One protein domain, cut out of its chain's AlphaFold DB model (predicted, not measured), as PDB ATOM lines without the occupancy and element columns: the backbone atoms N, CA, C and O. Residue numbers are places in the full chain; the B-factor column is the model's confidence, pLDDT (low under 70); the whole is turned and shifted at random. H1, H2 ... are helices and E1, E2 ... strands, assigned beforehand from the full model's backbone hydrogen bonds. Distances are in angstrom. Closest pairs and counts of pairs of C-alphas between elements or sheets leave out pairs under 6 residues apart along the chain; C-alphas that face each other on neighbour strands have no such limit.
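This is residues 513 to 625 of the 705 residues of an uncharacterized protein of Prevotella sp (UniProt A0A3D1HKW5). Two small twisted sheets stand loosely and partly face to face with their strands crossed, and residues 556 to 562 of the loop between E3 and E4 stick out from this body. The long loop between E1 and E2 and the short last helix H2 make one end of the longest axis, and the turn after E7 makes the other. The printed part has 113 residues, with E1 to E7, then H1 and H2 along it; the antiparallel sheets run E1, E2, E6, E5 and E4, E3, E7. The class is mostly strand, though under half of the residues are in named elements. The whole is compact, with a radius of gyration of the C-alphas of 15.3 A, and its outline is flat, 47 by 41 by 20 A.

E1, residues 513 to 519, begins with C-alpha 513 at (229.348, 239.292, 223.118). E2, residues 535 to 541, is 19.4 A long. E3 is residues 547 to 552, E4 565 to 569 and E5 574 to 577. E6, residues 580 to 586, measures 20.1 A, and E7, residues 592 to 599, 23.3 A. H1 is residues 612 to 615; H2, residues 619 to 625, ends with C-alpha 625 at (222.586, 233.185, 199.013).

E1 and E2 form a hairpin, with N 517 and O 537 2.9 A apart. E2 and E6 are antiparallel at 159 degrees, with N 538 and O 583 2.9 A apart. The hairpin E5 and E6 has N 574 and O 582 at 2.8 A. In the other sheet, E3 and E7 are antiparallel at 153 degrees, with N 549 and O 596 2.8 A apart; the hairpin E3 and E4 has N 567 and O 550 at 3.4 A. E4 and E6 are near each other, while E2 and E7, for instance, are apart. Residues 592 to 593 of E7 also pair, antiparallel, with residues 610 to 611. H1 is on the sheet of E1 at a height of 8.8 A, only just over E1 with 3 of its C-alphas; their closest C-alphas, of Phe 518 and Tyr 615, are 5.9 A apart. H1 and H2 are only just apart, at 8.0 A, and H2 is on neither sheet. In H2 every O i to N i+4 pair is within hydrogen-bond range; H1 is too short for one.

The two C-alphas farthest apart, of Asp 526 and Tyr 601, are 46.7 A apart. The printed part has no cut. The links E1 to E2, E3 to E4 and E7 to H1 are long. The mean pLDDT of the printed part is 71.8; 39 residues are under 70, among them residues 552 to 572.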
ATOM      1  N   LEU A 513     229.771 240.580 223.677       87.19
ATOM      2  CA  LEU A 513     229.348 239.292 223.118       87.19
ATOM      3  C   LEU A 513     230.346 238.196 223.506       87.19
ATOM      4  O   LEU A 513     231.495 238.218 223.078       87.19
ATOM      5  N   VAL A 514     229.894 237.224 224.297       87.38
ATOM      6  CA  VAL A 514     230.724 236.112 224.790       87.38
ATOM      7  C   VAL A 514     230.536 234.848 223.950       87.38
ATOM      8  O   VAL A 514     231.510 234.174 223.626       87.38
ATOM      9  N   ASP A 515     229.291 234.513 223.604       87.25
ATOM     10  CA  ASP A 515     228.948 233.374 222.737       87.25
ATOM     11  C   ASP A 515     227.717 233.731 221.902       87.25
ATOM     12  O   ASP A 515     226.786 234.361 222.406       87.25
ATOM     13  N   VAL A 516     227.706 233.321 220.636       86.88
ATOM     14  CA  VAL A 516     226.615 233.586 219.692       86.88
ATOM     15  C   VAL A 516     226.369 232.330 218.873       86.88
ATOM     16  O   VAL A 516     227.265 231.833 218.192       86.88
ATOM     17  N   LYS A 517     225.135 231.829 218.910       85.44
ATOM     18  CA  LYS A 517     224.709 230.671 218.120       85.44
ATOM     19  C   LYS A 517     223.454 231.001 217.351       85.44
ATOM     20  O   LYS A 517     222.467 231.419 217.949       85.44
ATOM     21  N   PHE A 518     223.483 230.762 216.046       84.12
ATOM     22  CA  PHE A 518     222.295 230.839 215.212       84.12
ATOM     23  C   PHE A 518     221.667 229.449 215.093       84.12
ATOM     24  O   PHE A 518     222.306 228.512 214.618       84.12
ATOM     25  N   ILE A 519     220.440 229.308 215.582       83.00
ATOM     26  CA  ILE A 519     219.685 228.056 215.608       83.00
ATOM     27  C   ILE A 519     218.589 228.147 214.554       83.00
ATOM     28  O   ILE A 519     217.747 229.042 214.615       83.00
ATOM     29  N   TYR A 520     218.598 227.214 213.605       82.00
ATOM     30  CA  TYR A 520     217.610 227.115 212.537       82.00
ATOM     31  C   TYR A 520     217.394 225.651 212.133       82.00
ATOM     32  O   TYR A 520     218.351 224.882 212.062       82.00
ATOM     33  N   ASP A 521     216.145 225.295 211.824       78.31
ATOM     34  CA  ASP A 521     215.762 223.923 211.450       78.31
ATOM     35  C   ASP A 521     215.440 223.780 209.948       78.31
ATOM     36  O   ASP A 521     215.642 222.714 209.365       78.31
ATOM     37  N   HIS A 522     214.968 224.850 209.294       79.88
ATOM     38  CA  HIS A 522     214.600 224.846 207.874       79.88
ATOM     39  C   HIS A 522     214.972 226.156 207.165       79.88
ATOM     40  O   HIS A 522     214.819 227.248 207.716       79.88
ATOM     41  N   PHE A 523     215.427 226.040 205.912       77.88
ATOM     42  CA  PHE A 523     215.692 227.164 205.014       77.88
ATOM     43  C   PHE A 523     214.894 227.012 203.720       77.88
ATOM     44  O   PHE A 523     215.018 226.019 202.998       77.88
ATOM     45  N   ASN A 524     214.092 228.025 203.405       74.06
ATOM     46  CA  ASN A 524     213.296 228.072 202.192       74.06
ATOM     47  C   ASN A 524     214.144 228.611 201.033       74.06
ATOM     48  O   ASN A 524     214.335 229.821 200.897       74.06
ATOM     49  N   TYR A 525     214.626 227.712 200.176       75.00
ATOM     50  CA  TYR A 525     215.496 228.047 199.044       75.00
ATOM     51  C   TYR A 525     214.813 228.887 197.948       75.00
ATOM     52  O   TYR A 525     215.499 229.637 197.255       75.00
ATOM     53  N   ASP A 526     213.483 228.826 197.813       65.25
ATOM     54  CA  ASP A 526     212.739 229.623 196.824       65.25
ATOM     55  C   ASP A 526     212.597 231.090 197.257       65.25
ATOM     56  O   ASP A 526     212.645 232.015 196.439       65.25
ATOM     57  N   LEU A 527     212.413 231.312 198.561       62.78
ATOM     58  CA  LEU A 527     212.237 232.638 199.157       62.78
ATOM     59  C   LEU A 527     213.531 233.218 199.739       62.78
ATOM     60  O   LEU A 527     213.568 234.416 200.015       62.78
ATOM     61  N   LEU A 528     214.576 232.394 199.864       69.00
ATOM     62  CA  LEU A 528     215.868 232.700 200.484       69.00
ATOM     63  C   LEU A 528     215.717 233.251 201.905       69.00
ATOM     64  O   LEU A 528     216.255 234.307 202.235       69.00
ATOM     65  N   ARG A 529     214.945 232.547 202.734       69.25
ATOM     66  CA  ARG A 529     214.703 232.913 204.134       69.25
ATOM     67  C   ARG A 529     214.628 231.675 205.017       69.25
ATOM     68  O   ARG A 529     214.262 230.602 204.541       69.25
ATOM     69  N   PHE A 530     214.929 231.851 206.295       72.31
ATOM     70  CA  PHE A 530     214.646 230.850 207.317       72.31
ATOM     71  C   PHE A 530     213.158 230.866 207.682       72.31
ATOM     72  O   PHE A 530     212.484 231.879 207.479       72.31
ATOM     73  N   ASP A 531     212.657 229.732 208.166       66.94
ATOM     74  CA  ASP A 531     211.310 229.655 208.733       66.94
ATOM     75  C   ASP A 531     211.216 230.437 210.050       66.94
ATOM     76  O   ASP A 531     212.231 230.778 210.664       66.94
ATOM     77  N   ASP A 532     209.978 230.694 210.479       64.25
ATOM     78  CA  ASP A 532     209.657 231.588 211.592       64.25
ATOM     79  C   ASP A 532     210.265 231.153 212.942       64.25
ATOM     80  O   ASP A 532     210.221 231.947 213.862       64.25
ATOM     81  N   ASP A 533     210.876 229.967 213.078       67.50
ATOM     82  CA  ASP A 533     211.473 229.457 214.330       67.50
ATOM     83  C   ASP A 533     212.993 229.715 214.479       67.50
ATOM     84  O   ASP A 533     213.606 229.328 215.486       67.50
ATOM     85  N   ALA A 534     213.630 230.357 213.490       75.88
ATOM     86  CA  ALA A 534     215.058 230.667 213.545       75.88
ATOM     87  C   ALA A 534     215.379 231.757 214.585       75.88
ATOM     88  O   ALA A 534     214.731 232.803 214.652       75.88
ATOM     89  N   ARG A 535     216.409 231.524 215.406       80.94
ATOM     90  CA  ARG A 535     216.747 232.400 216.542       80.94
ATOM     91  C   ARG A 535     218.230 232.406 216.874       80.94
ATOM     92  O   ARG A 535     218.938 231.432 216.632       80.94
ATOM     93  N   PHE A 536     218.685 233.483 217.501       81.56
ATOM     94  CA  PHE A 536     219.996 233.544 218.133       81.56
ATOM     95  C   PHE A 536     219.898 233.192 219.608       81.56
ATOM     96  O   PHE A 536     219.091 233.776 220.327       81.56
ATOM     97  N   GLU A 537     220.774 232.306 220.067       87.38
ATOM     98  CA  GLU A 537     221.135 232.208 221.476       87.38
ATOM     99  C   GLU A 537     222.425 232.996 221.700       87.38
ATOM    100  O   GLU A 537     223.471 232.664 221.136       87.38
ATOM    101  N   VAL A 538     222.346 234.043 222.520       87.31
ATOM    102  CA  VAL A 538     223.460 234.959 222.783       87.31
ATOM    103  C   VAL A 538     223.801 234.932 224.263       87.31
ATOM    104  O   VAL A 538     222.915 234.990 225.115       87.31
ATOM    105  N   THR A 539     225.092 234.861 224.567       89.75
ATOM    106  CA  THR A 539     225.633 235.097 225.905       89.75
ATOM    107  C   THR A 539     226.334 236.446 225.919       89.75
ATOM    108  O   THR A 539     227.241 236.681 225.121       89.75
ATOM    109  N   LEU A 540     225.919 237.322 226.829       89.25
ATOM    110  CA  LEU A 540     226.458 238.662 227.022       89.25
ATOM    111  C   LEU A 540     227.128 238.778 228.385       89.25
ATOM    112  O   LEU A 540     226.611 238.249 229.368       89.25
ATOM    113  N   ARG A 541     228.219 239.540 228.463       89.44
ATOM    114  CA  ARG A 541     228.758 240.055 229.726       89.44
ATOM    115  C   ARG A 541     228.415 241.533 229.843       89.44
ATOM    116  O   ARG A 541     228.697 242.299 228.926       89.44
ATOM    117  N   SER A 542     227.792 241.939 230.943       83.19
ATOM    118  CA  SER A 542     227.448 243.344 231.183       83.19
ATOM    119  C   SER A 542     227.225 243.596 232.674       83.19
ATOM    120  O   SER A 542     226.686 242.737 233.368       83.19
ATOM    121  N   GLU A 543     227.611 244.767 233.172       83.75
ATOM    122  CA  GLU A 543     227.476 245.172 234.571       83.75
ATOM    123  C   GLU A 543     226.449 246.295 234.742       83.75
ATOM    124  O   GLU A 543     226.397 247.253 233.963       83.75
ATOM    125  N   GLY A 544     225.661 246.212 235.816       77.88
ATOM    126  CA  GLY A 544     224.773 247.294 236.239       77.88
ATOM    127  C   GLY A 544     223.494 247.467 235.414       77.88
ATOM    128  O   GLY A 544     222.864 248.515 235.529       77.88
ATOM    129  N   GLN A 545     223.101 246.492 234.590       80.31
ATOM    130  CA  GLN A 545     221.806 246.456 233.896       80.31
ATOM    131  C   GLN A 545     220.740 245.680 234.674       80.31
ATOM    132  O   GLN A 545     221.015 244.635 235.265       80.31
ATOM    133  N   ASP A 546     219.512 246.176 234.572       76.44
ATOM    134  CA  ASP A 546     218.290 245.510 235.020       76.44
ATOM    135  C   ASP A 546     217.659 244.691 233.876       76.44
ATOM    136  O   ASP A 546     216.947 243.724 234.125       76.44
ATOM    137  N   ASP A 547     217.913 245.085 232.620       78.38
ATOM    138  CA  ASP A 547     217.284 244.527 231.416       78.38
ATOM    139  C   ASP A 547     218.168 244.730 230.164       78.38
ATOM    140  O   ASP A 547     219.112 245.528 230.185       78.38
ATOM    141  N   PHE A 548     217.849 244.056 229.055       82.00
ATOM    142  CA  PHE A 548     218.461 244.280 227.746       82.00
ATOM    143  C   PHE A 548     217.442 244.750 226.708       82.00
ATOM    144  O   PHE A 548     216.376 244.166 226.521       82.00
ATOM    145  N   ILE A 549     217.816 245.785 225.955       81.00
ATOM    146  CA  ILE A 549     217.093 246.201 224.754       81.00
ATOM    147  C   ILE A 549     217.838 245.674 223.538       81.00
ATOM    148  O   ILE A 549     219.046 245.885 223.398       81.00
ATOM    149  N   ILE A 550     217.092 245.067 222.619       78.94
ATOM    150  CA  ILE A 550     217.614 244.636 221.330       78.94
ATOM    151  C   ILE A 550     217.089 245.573 220.250       78.94
ATOM    152  O   ILE A 550     215.885 245.836 220.147       78.94
ATOM    153  N   LYS A 551     218.003 246.105 219.441       74.94
ATOM    154  CA  LYS A 551     217.654 247.017 218.353       74.94
ATOM    155  C   LYS A 551     218.228 246.507 217.044       74.94
ATOM    156  O   LYS A 551     219.381 246.082 217.002       74.94
ATOM    157  N   ASN A 552     217.447 246.642 215.977       69.06
ATOM    158  CA  ASN A 552     218.028 246.813 214.655       69.06
ATOM    159  C   ASN A 552     218.209 248.305 214.386       69.06
ATOM    160  O   ASN A 552     217.478 249.157 214.901       69.06
ATOM    161  N   VAL A 553     219.191 248.631 213.559       56.00
ATOM    162  CA  VAL A 553     219.267 249.963 212.965       56.00
ATOM    163  C   VAL A 553     218.715 249.845 211.546       56.00
ATOM    164  O   VAL A 553     219.352 249.209 210.707       56.00
ATOM    165  N   PRO A 554     217.543 250.427 211.233       45.88
ATOM    166  CA  PRO A 554     217.182 250.675 209.849       45.88
ATOM    167  C   PRO A 554     218.154 251.711 209.279       45.88
ATOM    168  O   PRO A 554     218.434 252.730 209.910       45.88
ATOM    169  N   ASP A 555     218.655 251.477 208.072       39.53
ATOM    170  CA  ASP A 555     219.502 252.440 207.375       39.53
ATOM    171  C   ASP A 555     218.801 253.798 207.175       39.53
ATOM    172  O   ASP A 555     217.886 253.924 206.362       39.53
ATOM    173  N   TYR A 556     219.316 254.818 207.866       36.84
ATOM    174  CA  TYR A 556     219.116 256.262 207.679       36.84
ATOM    175  C   TYR A 556     217.705 256.858 207.852       36.84
ATOM    176  O   TYR A 556     216.849 256.839 206.968       36.84
ATOM    177  N   ASP A 557     217.555 257.536 208.990       40.44
ATOM    178  CA  ASP A 557     217.320 258.979 209.125       40.44
ATOM    179  C   ASP A 557     216.726 259.728 207.908       40.44
ATOM    180  O   ASP A 557     217.427 260.131 206.975       40.44
ATOM    181  N   VAL A 558     215.411 259.966 207.949       37.84
ATOM    182  CA  VAL A 558     214.713 260.876 207.021       37.84
ATOM    183  C   VAL A 558     214.469 262.253 207.669       37.84
ATOM    184  O   VAL A 558     214.077 263.182 206.967       37.84
ATOM    185  N   PHE A 559     214.732 262.443 208.974       35.22
ATOM    186  CA  PHE A 559     214.300 263.662 209.688       35.22
ATOM    187  C   PHE A 559     215.209 264.174 210.829       35.22
ATOM    188  O   PHE A 559     214.783 265.042 211.588       35.22
ATOM    189  N   GLY A 560     216.458 263.726 210.940       35.22
ATOM    190  CA  GLY A 560     217.408 264.161 211.968       35.22
ATOM    191  C   GLY A 560     217.157 263.571 213.359       35.22
ATOM    192  O   GLY A 560     217.464 264.224 214.353       35.22
ATOM    193  N   TYR A 561     216.591 262.365 213.448       34.69
ATOM    194  CA  TYR A 561     216.415 261.643 214.713       34.69
ATOM    195  C   TYR A 561     216.879 260.193 214.542       34.69
ATOM    196  O   TYR A 561     216.481 259.540 213.578       34.69
ATOM    197  N   ASP A 562     217.674 259.688 215.495       37.50
ATOM    198  CA  ASP A 562     218.058 258.273 215.613       37.50
ATOM    199  C   ASP A 562     216.802 257.389 215.704       37.50
ATOM    200  O   ASP A 562     216.288 257.084 216.782       37.50
ATOM    201  N   ALA A 563     216.268 256.983 214.555       39.28
ATOM    202  CA  ALA A 563     215.125 256.092 214.467       39.28
ATOM    203  C   ALA A 563     215.601 254.639 214.583       39.28
ATOM    204  O   ALA A 563     215.546 253.871 213.627       39.28
ATOM    205  N   SER A 564     216.081 254.246 215.764       46.72
ATOM    206  CA  SER A 564     216.179 252.823 216.089       46.72
ATOM    207  C   SER A 564     214.770 252.268 216.291       46.72
ATOM    208  O   SER A 564     214.031 252.810 217.118       46.72
ATOM    209  N   ILE A 565     214.397 251.193 215.595       46.09
ATOM    210  CA  ILE A 565     213.176 250.458 215.931       46.09
ATOM    211  C   ILE A 565     213.551 249.514 217.075       46.09
ATOM    212  O   ILE A 565     214.431 248.665 216.935       46.09
ATOM    213  N   VAL A 566     212.927 249.698 218.240       52.50
ATOM    214  CA  VAL A 566     212.980 248.684 219.299       52.50
ATOM    215  C   VAL A 566     212.255 247.468 218.741       52.50
ATOM    216  O   VAL A 566     211.055 247.552 218.489       52.50
ATOM    217  N   LEU A 567     212.992 246.391 218.478       54.66
ATOM    218  CA  LEU A 567     212.402 245.179 217.923       54.66
ATOM    219  C   LEU A 567     211.619 244.449 219.016       54.66
ATOM    220  O   LEU A 567     210.433 244.195 218.839       54.66
ATOM    221  N   TYR A 568     212.269 244.199 220.158       61.22
ATOM    222  CA  TYR A 568     211.710 243.510 221.322       61.22
ATOM    223  C   TYR A 568     212.414 243.959 222.615       61.22
ATOM    224  O   TYR A 568     213.587 244.352 222.591       61.22
ATOM    225  N   TYR A 569     211.700 243.891 223.742       58.06
ATOM    226  CA  TYR A 569     212.335 243.719 225.054       58.06
ATOM    227  C   TYR A 569     212.703 242.240 225.175       58.06
ATOM    228  O   TYR A 569     211.969 241.390 224.676       58.06
ATOM    229  N   ALA A 570     213.873 241.924 225.723       61.03
ATOM    230  CA  ALA A 570     214.294 240.533 225.809       61.03
ATOM    231  C   ALA A 570     213.464 239.818 226.893       61.03
ATOM    232  O   ALA A 570     213.770 239.909 228.075       61.03
ATOM    233  N   ASP A 571     212.400 239.124 226.488       53.62
ATOM    234  CA  ASP A 571     211.461 238.491 227.427       53.62
ATOM    235  C   ASP A 571     212.076 237.273 228.163       53.62
ATOM    236  O   ASP A 571     211.628 236.922 229.253       53.62
ATOM    237  N   ASP A 572     213.157 236.685 227.625       65.31
ATOM    238  CA  ASP A 572     213.846 235.491 228.150       65.31
ATOM    239  C   ASP A 572     215.325 235.756 228.517       65.31
ATOM    240  O   ASP A 572     216.242 235.058 228.068       65.31
ATOM    241  N   VAL A 573     215.596 236.783 229.331       73.38
ATOM    242  CA  VAL A 573     216.949 237.040 229.865       73.38
ATOM    243  C   VAL A 573     217.204 236.183 231.105       73.38
ATOM    244  O   VAL A 573     216.606 236.385 232.162       73.38
ATOM    245  N   LYS A 574     218.163 235.258 231.019       78.94
ATOM    246  CA  LYS A 574     218.621 234.447 232.153       78.94
ATOM    247  C   LYS A 574     219.990 234.916 232.635       78.94
ATOM    248  O   LYS A 574     220.982 234.742 231.930       78.94
ATOM    249  N   ASN A 575     220.067 235.445 233.857       78.69
ATOM    250  CA  ASN A 575     221.348 235.648 234.537       78.69
ATOM    251  C   ASN A 575     221.937 234.278 234.918       78.69
ATOM    252  O   ASN A 575     221.263 233.467 235.558       78.69
ATOM    253  N   ILE A 576     223.167 234.004 234.484       81.00
ATOM    254  CA  ILE A 576     223.865 232.728 234.706       81.00
ATOM    255  C   ILE A 576     225.087 232.863 235.638       81.00
ATOM    256  O   ILE A 576     225.856 231.912 235.749       81.00
ATOM    257  N   GLY A 577     225.230 233.995 236.341       68.81
ATOM    258  CA  GLY A 577     226.316 234.296 237.288       68.81
ATOM    259  C   GLY A 577     227.388 235.227 236.707       68.81
ATOM    260  O   GLY A 577     227.487 235.372 235.495       68.81
ATOM    261  N   ASP A 578     228.180 235.885 237.563       77.31
ATOM    262  CA  ASP A 578     229.339 236.722 237.182       77.31
ATOM    263  C   ASP A 578     229.075 237.762 236.077       77.31
ATOM    264  O   ASP A 578     229.870 237.914 235.143       77.31
ATOM    265  N   ASN A 579     227.951 238.484 236.165       80.19
ATOM    266  CA  ASN A 579     227.548 239.483 235.168       80.19
ATOM    267  C   ASN A 579     227.343 238.896 233.748       80.19
ATOM    268  O   ASN A 579     227.413 239.631 232.761       80.19
ATOM    269  N   LEU A 580     227.077 237.584 233.633       82.38
ATOM    270  CA  LEU A 580     226.759 236.894 232.380       82.38
ATOM    271  C   LEU A 580     225.258 236.647 232.221       82.38
ATOM    272  O   LEU A 580     224.564 236.195 233.134       82.38
ATOM    273  N   TYR A 581     224.771 236.883 231.008       84.88
ATOM    274  CA  TYR A 581     223.358 236.829 230.664       84.88
ATOM    275  C   TYR A 581     223.180 236.028 229.388       84.88
ATOM    276  O   TYR A 581     223.823 236.316 228.384       84.88
ATOM    277  N   LYS A 582     222.298 235.032 229.421       86.75
ATOM    278  CA  LYS A 582     221.891 234.284 228.235       86.75
ATOM    279  C   LYS A 582     220.518 234.762 227.788       86.75
ATOM    280  O   LYS A 582     219.602 234.809 228.603       86.75
ATOM    281  N   LEU A 583     220.383 235.080 226.508       85.62
ATOM    282  CA  LEU A 583     219.121 235.475 225.891       85.62
ATOM    283  C   LEU A 583     218.885 234.703 224.596       85.62
ATOM    284  O   LEU A 583     219.827 234.244 223.945       85.62
ATOM    285  N   SER A 584     217.613 234.572 224.237       80.69
ATOM    286  CA  SER A 584     217.157 233.986 222.982       80.69
ATOM    287  C   SER A 584     216.332 235.019 222.233       80.69
ATOM    288  O   SER A 584     215.437 235.617 222.828       80.69
ATOM    289  N   ALA A 585     216.616 235.250 220.953       73.75
ATOM    290  CA  ALA A 585     215.850 236.221 220.184       73.75
ATOM    291  C   ALA A 585     215.731 235.867 218.693       73.75
ATOM    292  O   ALA A 585     216.665 235.352 218.077       73.75
ATOM    293  N   MET A 586     214.544 236.119 218.137       70.38
ATOM    294  CA  MET A 586     214.135 235.772 216.771       70.38
ATOM    295  C   MET A 586     214.260 237.001 215.872       70.38
ATOM    296  O   MET A 586     213.835 238.087 216.272       70.38
ATOM    297  N   PHE A 587     214.831 236.853 214.675       67.81
ATOM    298  CA  PHE A 587     215.070 237.999 213.792       67.81
ATOM    299  C   PHE A 587     214.988 237.656 212.314       67.81
ATOM    300  O   PHE A 587     215.280 236.537 211.892       67.81
ATOM    301  N   ASP A 588     214.687 238.691 211.534       58.19
ATOM    302  CA  ASP A 588     214.777 238.652 210.086       58.19
ATOM    303  C   ASP A 588     216.229 238.494 209.623       58.19
ATOM    304  O   ASP A 588     217.167 239.141 210.100       58.19
ATOM    305  N   PHE A 589     216.385 237.633 208.629       57.03
ATOM    306  CA  PHE A 589     217.619 237.408 207.902       57.03
ATOM    307  C   PHE A 589     218.046 238.687 207.135       57.03
ATOM    308  O   PHE A 589     217.194 239.360 206.560       57.03
ATOM    309  N   ASP A 590     219.352 239.007 207.112       61.34
ATOM    310  CA  ASP A 590     219.969 240.207 206.480       61.34
ATOM    311  C   ASP A 590     219.894 241.535 207.281       61.34
ATOM    312  O   ASP A 590     219.857 242.621 206.706       61.34
ATOM    313  N   THR A 591     219.887 241.477 208.622       63.88
ATOM    314  CA  THR A 591     219.908 242.671 209.495       63.88
ATOM    315  C   THR A 591     221.023 242.606 210.545       63.88
ATOM    316  O   THR A 591     221.269 241.548 211.120       63.88
ATOM    317  N   ASP A 592     221.664 243.747 210.820       70.50
ATOM    318  CA  ASP A 592     222.622 243.898 211.923       70.50
ATOM    319  C   ASP A 592     221.891 244.075 213.262       70.50
ATOM    320  O   ASP A 592     221.019 244.944 213.404       70.50
ATOM    321  N   ILE A 593     222.271 243.271 214.253       76.62
ATOM    322  CA  ILE A 593     221.632 243.215 215.573       76.62
ATOM    323  C   ILE A 593     222.575 243.761 216.639       76.62
ATOM    324  O   ILE A 593     223.751 243.399 216.681       76.62
ATOM    325  N   TYR A 594     222.026 244.586 217.532       82.56
ATOM    326  CA  TYR A 594     222.753 245.254 218.607       82.56
ATOM    327  C   TYR A 594     222.062 245.056 219.958       82.56
ATOM    328  O   TYR A 594     220.839 245.207 220.061       82.56
ATOM    329  N   PHE A 595     222.853 244.812 221.003       86.31
ATOM    330  CA  PHE A 595     222.380 244.638 222.377       86.31
ATOM    331  C   PHE A 595     222.767 245.824 223.246       86.31
ATOM    332  O   PHE A 595     223.905 246.284 223.213       86.31
ATOM    333  N   TYR A 596     221.825 246.297 224.056       87.25
ATOM    334  CA  TYR A 596     222.019 247.410 224.976       87.25
ATOM    335  C   TYR A 596     221.605 246.985 226.380       87.25
ATOM    336  O   TYR A 596     220.479 246.534 226.566       87.25
ATOM    337  N   GLY A 597     222.466 247.179 227.374       85.19
ATOM    338  CA  GLY A 597     222.078 247.092 228.775       85.19
ATOM    339  C   GLY A 597     221.231 248.304 229.153       85.19
ATOM    340  O   GLY A 597     221.526 249.437 228.760       85.19
ATOM    341  N   LYS A 598     220.171 248.095 229.926       81.31
ATOM    342  CA  LYS A 598     219.295 249.151 230.433       81.31
ATOM    343  C   LYS A 598     219.168 249.037 231.945       81.31
ATOM    344  O   LYS A 598     218.952 247.954 232.471       81.31
ATOM    345  N   ASN A 599     219.247 250.170 232.628       77.19
ATOM    346  CA  ASN A 599     218.820 250.306 234.016       77.19
ATOM    347  C   ASN A 599     217.996 251.589 234.190       77.19
ATOM    348  O   ASN A 599     217.775 252.345 233.233       77.19
ATOM    349  N   LYS A 600     217.558 251.873 235.419       69.44
ATOM    350  CA  LYS A 600     216.821 253.111 235.742       69.44
ATOM    351  C   LYS A 600     217.585 254.420 235.456       69.44
ATOM    352  O   LYS A 600     216.958 255.471 235.365       69.44
ATOM    353  N   TYR A 601     218.909 254.371 235.290       68.19
ATOM    354  CA  TYR A 601     219.773 255.528 235.014       68.19
ATOM    355  C   TYR A 601     220.045 255.749 233.517       68.19
ATOM    356  O   TYR A 601     220.568 256.794 233.123       68.19
ATOM    357  N   GLY A 602     219.677 254.794 232.662       70.44
ATOM    358  CA  GLY A 602     219.743 254.931 231.216       70.44
ATOM    359  C   GLY A 602     220.137 253.642 230.508       70.44
ATOM    360  O   GLY A 602     220.141 252.551 231.070       70.44
ATOM    361  N   MET A 603     220.459 253.790 229.229       76.44
ATOM    362  CA  MET A 603     220.879 252.703 228.353       76.44
ATOM    363  C   MET A 603     222.387 252.809 228.099       76.44
ATOM    364  O   MET A 603     222.900 253.926 227.947       76.44
ATOM    365  N   SER A 604     223.080 251.675 228.066       83.88
ATOM    366  CA  SER A 604     224.494 251.560 227.693       83.88
ATOM    367  C   SER A 604     224.730 251.971 226.231       83.88
ATOM    368  O   SER A 604     223.788 252.261 225.486       83.88
ATOM    369  N   GLN A 605     225.990 251.964 225.783       83.94
ATOM    370  CA  GLN A 605     226.270 251.827 224.346       83.94
ATOM    371  C   GLN A 605     225.941 250.398 223.878       83.94
ATOM    372  O   GLN A 605     225.757 249.506 224.710       83.94
ATOM    373  N   HIS A 606     225.825 250.191 222.566       81.69
ATOM    374  CA  HIS A 606     225.557 248.860 222.026       81.69
ATOM    375  C   HIS A 606     226.782 247.950 222.054       81.69
ATOM    376  O   HIS A 606     227.911 248.424 221.937       81.69
ATOM    377  N   SER A 607     226.524 246.646 222.111       82.44
ATOM    378  CA  SER A 607     227.480 245.596 221.757       82.44
ATOM    379  C   SER A 607     228.025 245.741 220.331       82.44
ATOM    380  O   SER A 607     227.505 246.517 219.520       82.44
ATOM    381  N   ASP A 608     229.012 244.913 219.986       78.06
ATOM    382  CA  ASP A 608     229.317 244.618 218.584       78.06
ATOM    383  C   ASP A 608     228.068 244.086 217.855       78.06
ATOM    384  O   ASP A 608     227.142 243.546 218.475       78.06
ATOM    385  N   SER A 609     228.024 244.280 216.536       78.56
ATOM    386  CA  SER A 609     226.904 243.839 215.707       78.56
ATOM    387  C   SER A 609     226.986 242.347 215.407       78.56
ATOM    388  O   SER A 609     228.036 241.854 214.998       78.56
ATOM    389  N   ILE A 610     225.856 241.654 215.497       77.31
ATOM    390  CA  ILE A 610     225.697 240.305 214.945       77.31
ATOM    391  C   ILE A 610     225.003 240.425 213.593       77.31
ATOM    392  O   ILE A 610     223.953 241.061 213.502       77.31
ATOM    393  N   HIS A 611     225.564 239.790 212.566       73.50
ATOM    394  CA  HIS A 611     224.951 239.699 211.249       73.50
ATOM    395  C   HIS A 611     224.658 238.236 210.912       73.50
ATOM    396  O   HIS A 611     225.535 237.378 211.006       73.50
ATOM    397  N   ALA A 612     223.417 237.924 210.528       68.19
ATOM    398  CA  ALA A 612     222.974 236.530 210.496       68.19
ATOM    399  C   ALA A 612     223.729 235.634 209.504       68.19
ATOM    400  O   ALA A 612     223.924 234.453 209.784       68.19
ATOM    401  N   ASN A 613     224.218 236.195 208.393       67.75
ATOM    402  CA  ASN A 613     225.015 235.448 207.416       67.75
ATOM    403  C   ASN A 613     226.324 234.893 207.988       67.75
ATOM    404  O   ASN A 613     226.786 233.851 207.529       67.75
ATOM    405  N   ASP A 614     226.902 235.554 208.993       70.19
ATOM    406  CA  ASP A 614     228.217 235.194 209.534       70.19
ATOM    407  C   ASP A 614     228.175 233.906 210.369       70.19
ATOM    408  O   ASP A 614     229.206 233.290 210.628       70.19
ATOM    409  N   TYR A 615     226.972 233.484 210.767       76.19
ATOM    410  CA  TYR A 615     226.740 232.345 211.655       76.19
ATOM    411  C   TYR A 615     226.026 231.177 210.956       76.19
ATOM    412  O   TYR A 615     225.686 230.189 211.604       76.19
ATOM    413  N   ILE A 616     225.822 231.257 209.635       76.44
ATOM    414  CA  ILE A 616     225.328 230.137 208.827       76.44
ATOM    415  C   ILE A 616     226.509 229.251 208.458       76.44
ATOM    416  O   ILE A 616     227.436 229.676 207.772       76.44
ATOM    417  N   THR A 617     226.453 227.990 208.868       76.19
ATOM    418  CA  THR A 617     227.512 227.016 208.573       76.19
ATOM    419  C   THR A 617     227.151 226.059 207.439       76.19
ATOM    420  O   THR A 617     228.000 225.276 207.018       76.19
ATOM    421  N   ASP A 618     225.907 226.093 206.952       80.19
ATOM    422  CA  ASP A 618     225.430 225.217 205.879       80.19
ATOM    423  C   ASP A 618     225.933 225.697 204.495       80.19
ATOM    424  O   ASP A 618     225.561 226.789 204.045       80.19
ATOM    425  N   PRO A 619     226.765 224.903 203.791       77.12
ATOM    426  CA  PRO A 619     227.330 225.288 202.500       77.12
ATOM    427  C   PRO A 619     226.290 225.482 201.391       77.12
ATOM    428  O   PRO A 619     226.520 226.289 200.488       77.12
ATOM    429  N   ASP A 620     225.168 224.761 201.427       80.31
ATOM    430  CA  ASP A 620     224.140 224.826 200.386       80.31
ATOM    431  C   ASP A 620     223.316 226.105 200.527       80.31
ATOM    432  O   ASP A 620     223.045 226.786 199.532       80.31
ATOM    433  N   ILE A 621     223.018 226.501 201.767       79.38
ATOM    434  CA  ILE A 621     222.388 227.789 202.082       79.38
ATOM    435  C   ILE A 621     223.307 228.939 201.657       79.38
ATOM    436  O   ILE A 621     222.887 229.829 200.914       79.38
ATOM    437  N   LEU A 622     224.586 228.901 202.051       72.88
ATOM    438  CA  LEU A 622     225.566 229.920 201.659       72.88
ATOM    439  C   LEU A 622     225.709 230.017 200.134       72.88
ATOM    440  O   LEU A 622     225.771 231.116 199.579       72.88
ATOM    441  N   ASN A 623     225.718 228.885 199.429       72.12
ATOM    442  CA  ASN A 623     225.755 228.863 197.970       72.12
ATOM    443  C   ASN A 623     224.488 229.457 197.347       72.12
ATOM    444  O   ASN A 623     224.604 230.235 196.401       72.12
ATOM    445  N   ALA A 624     223.300 229.150 197.869       71.88
ATOM    446  CA  ALA A 624     222.044 229.724 197.386       71.88
ATOM    447  C   ALA A 624     222.009 231.253 197.565       71.88
ATOM    448  O   ALA A 624     221.655 231.984 196.635       71.88
ATOM    449  N   LEU A 625     222.469 231.752 198.715       67.94
ATOM    450  CA  LEU A 625     222.586 233.185 199.013       67.94
ATOM    451  C   LEU A 625     223.606 233.889 198.103       67.94
ATOM    452  O   LEU A 625     223.344 234.975 197.568       67.94
TER     453      LEU A 625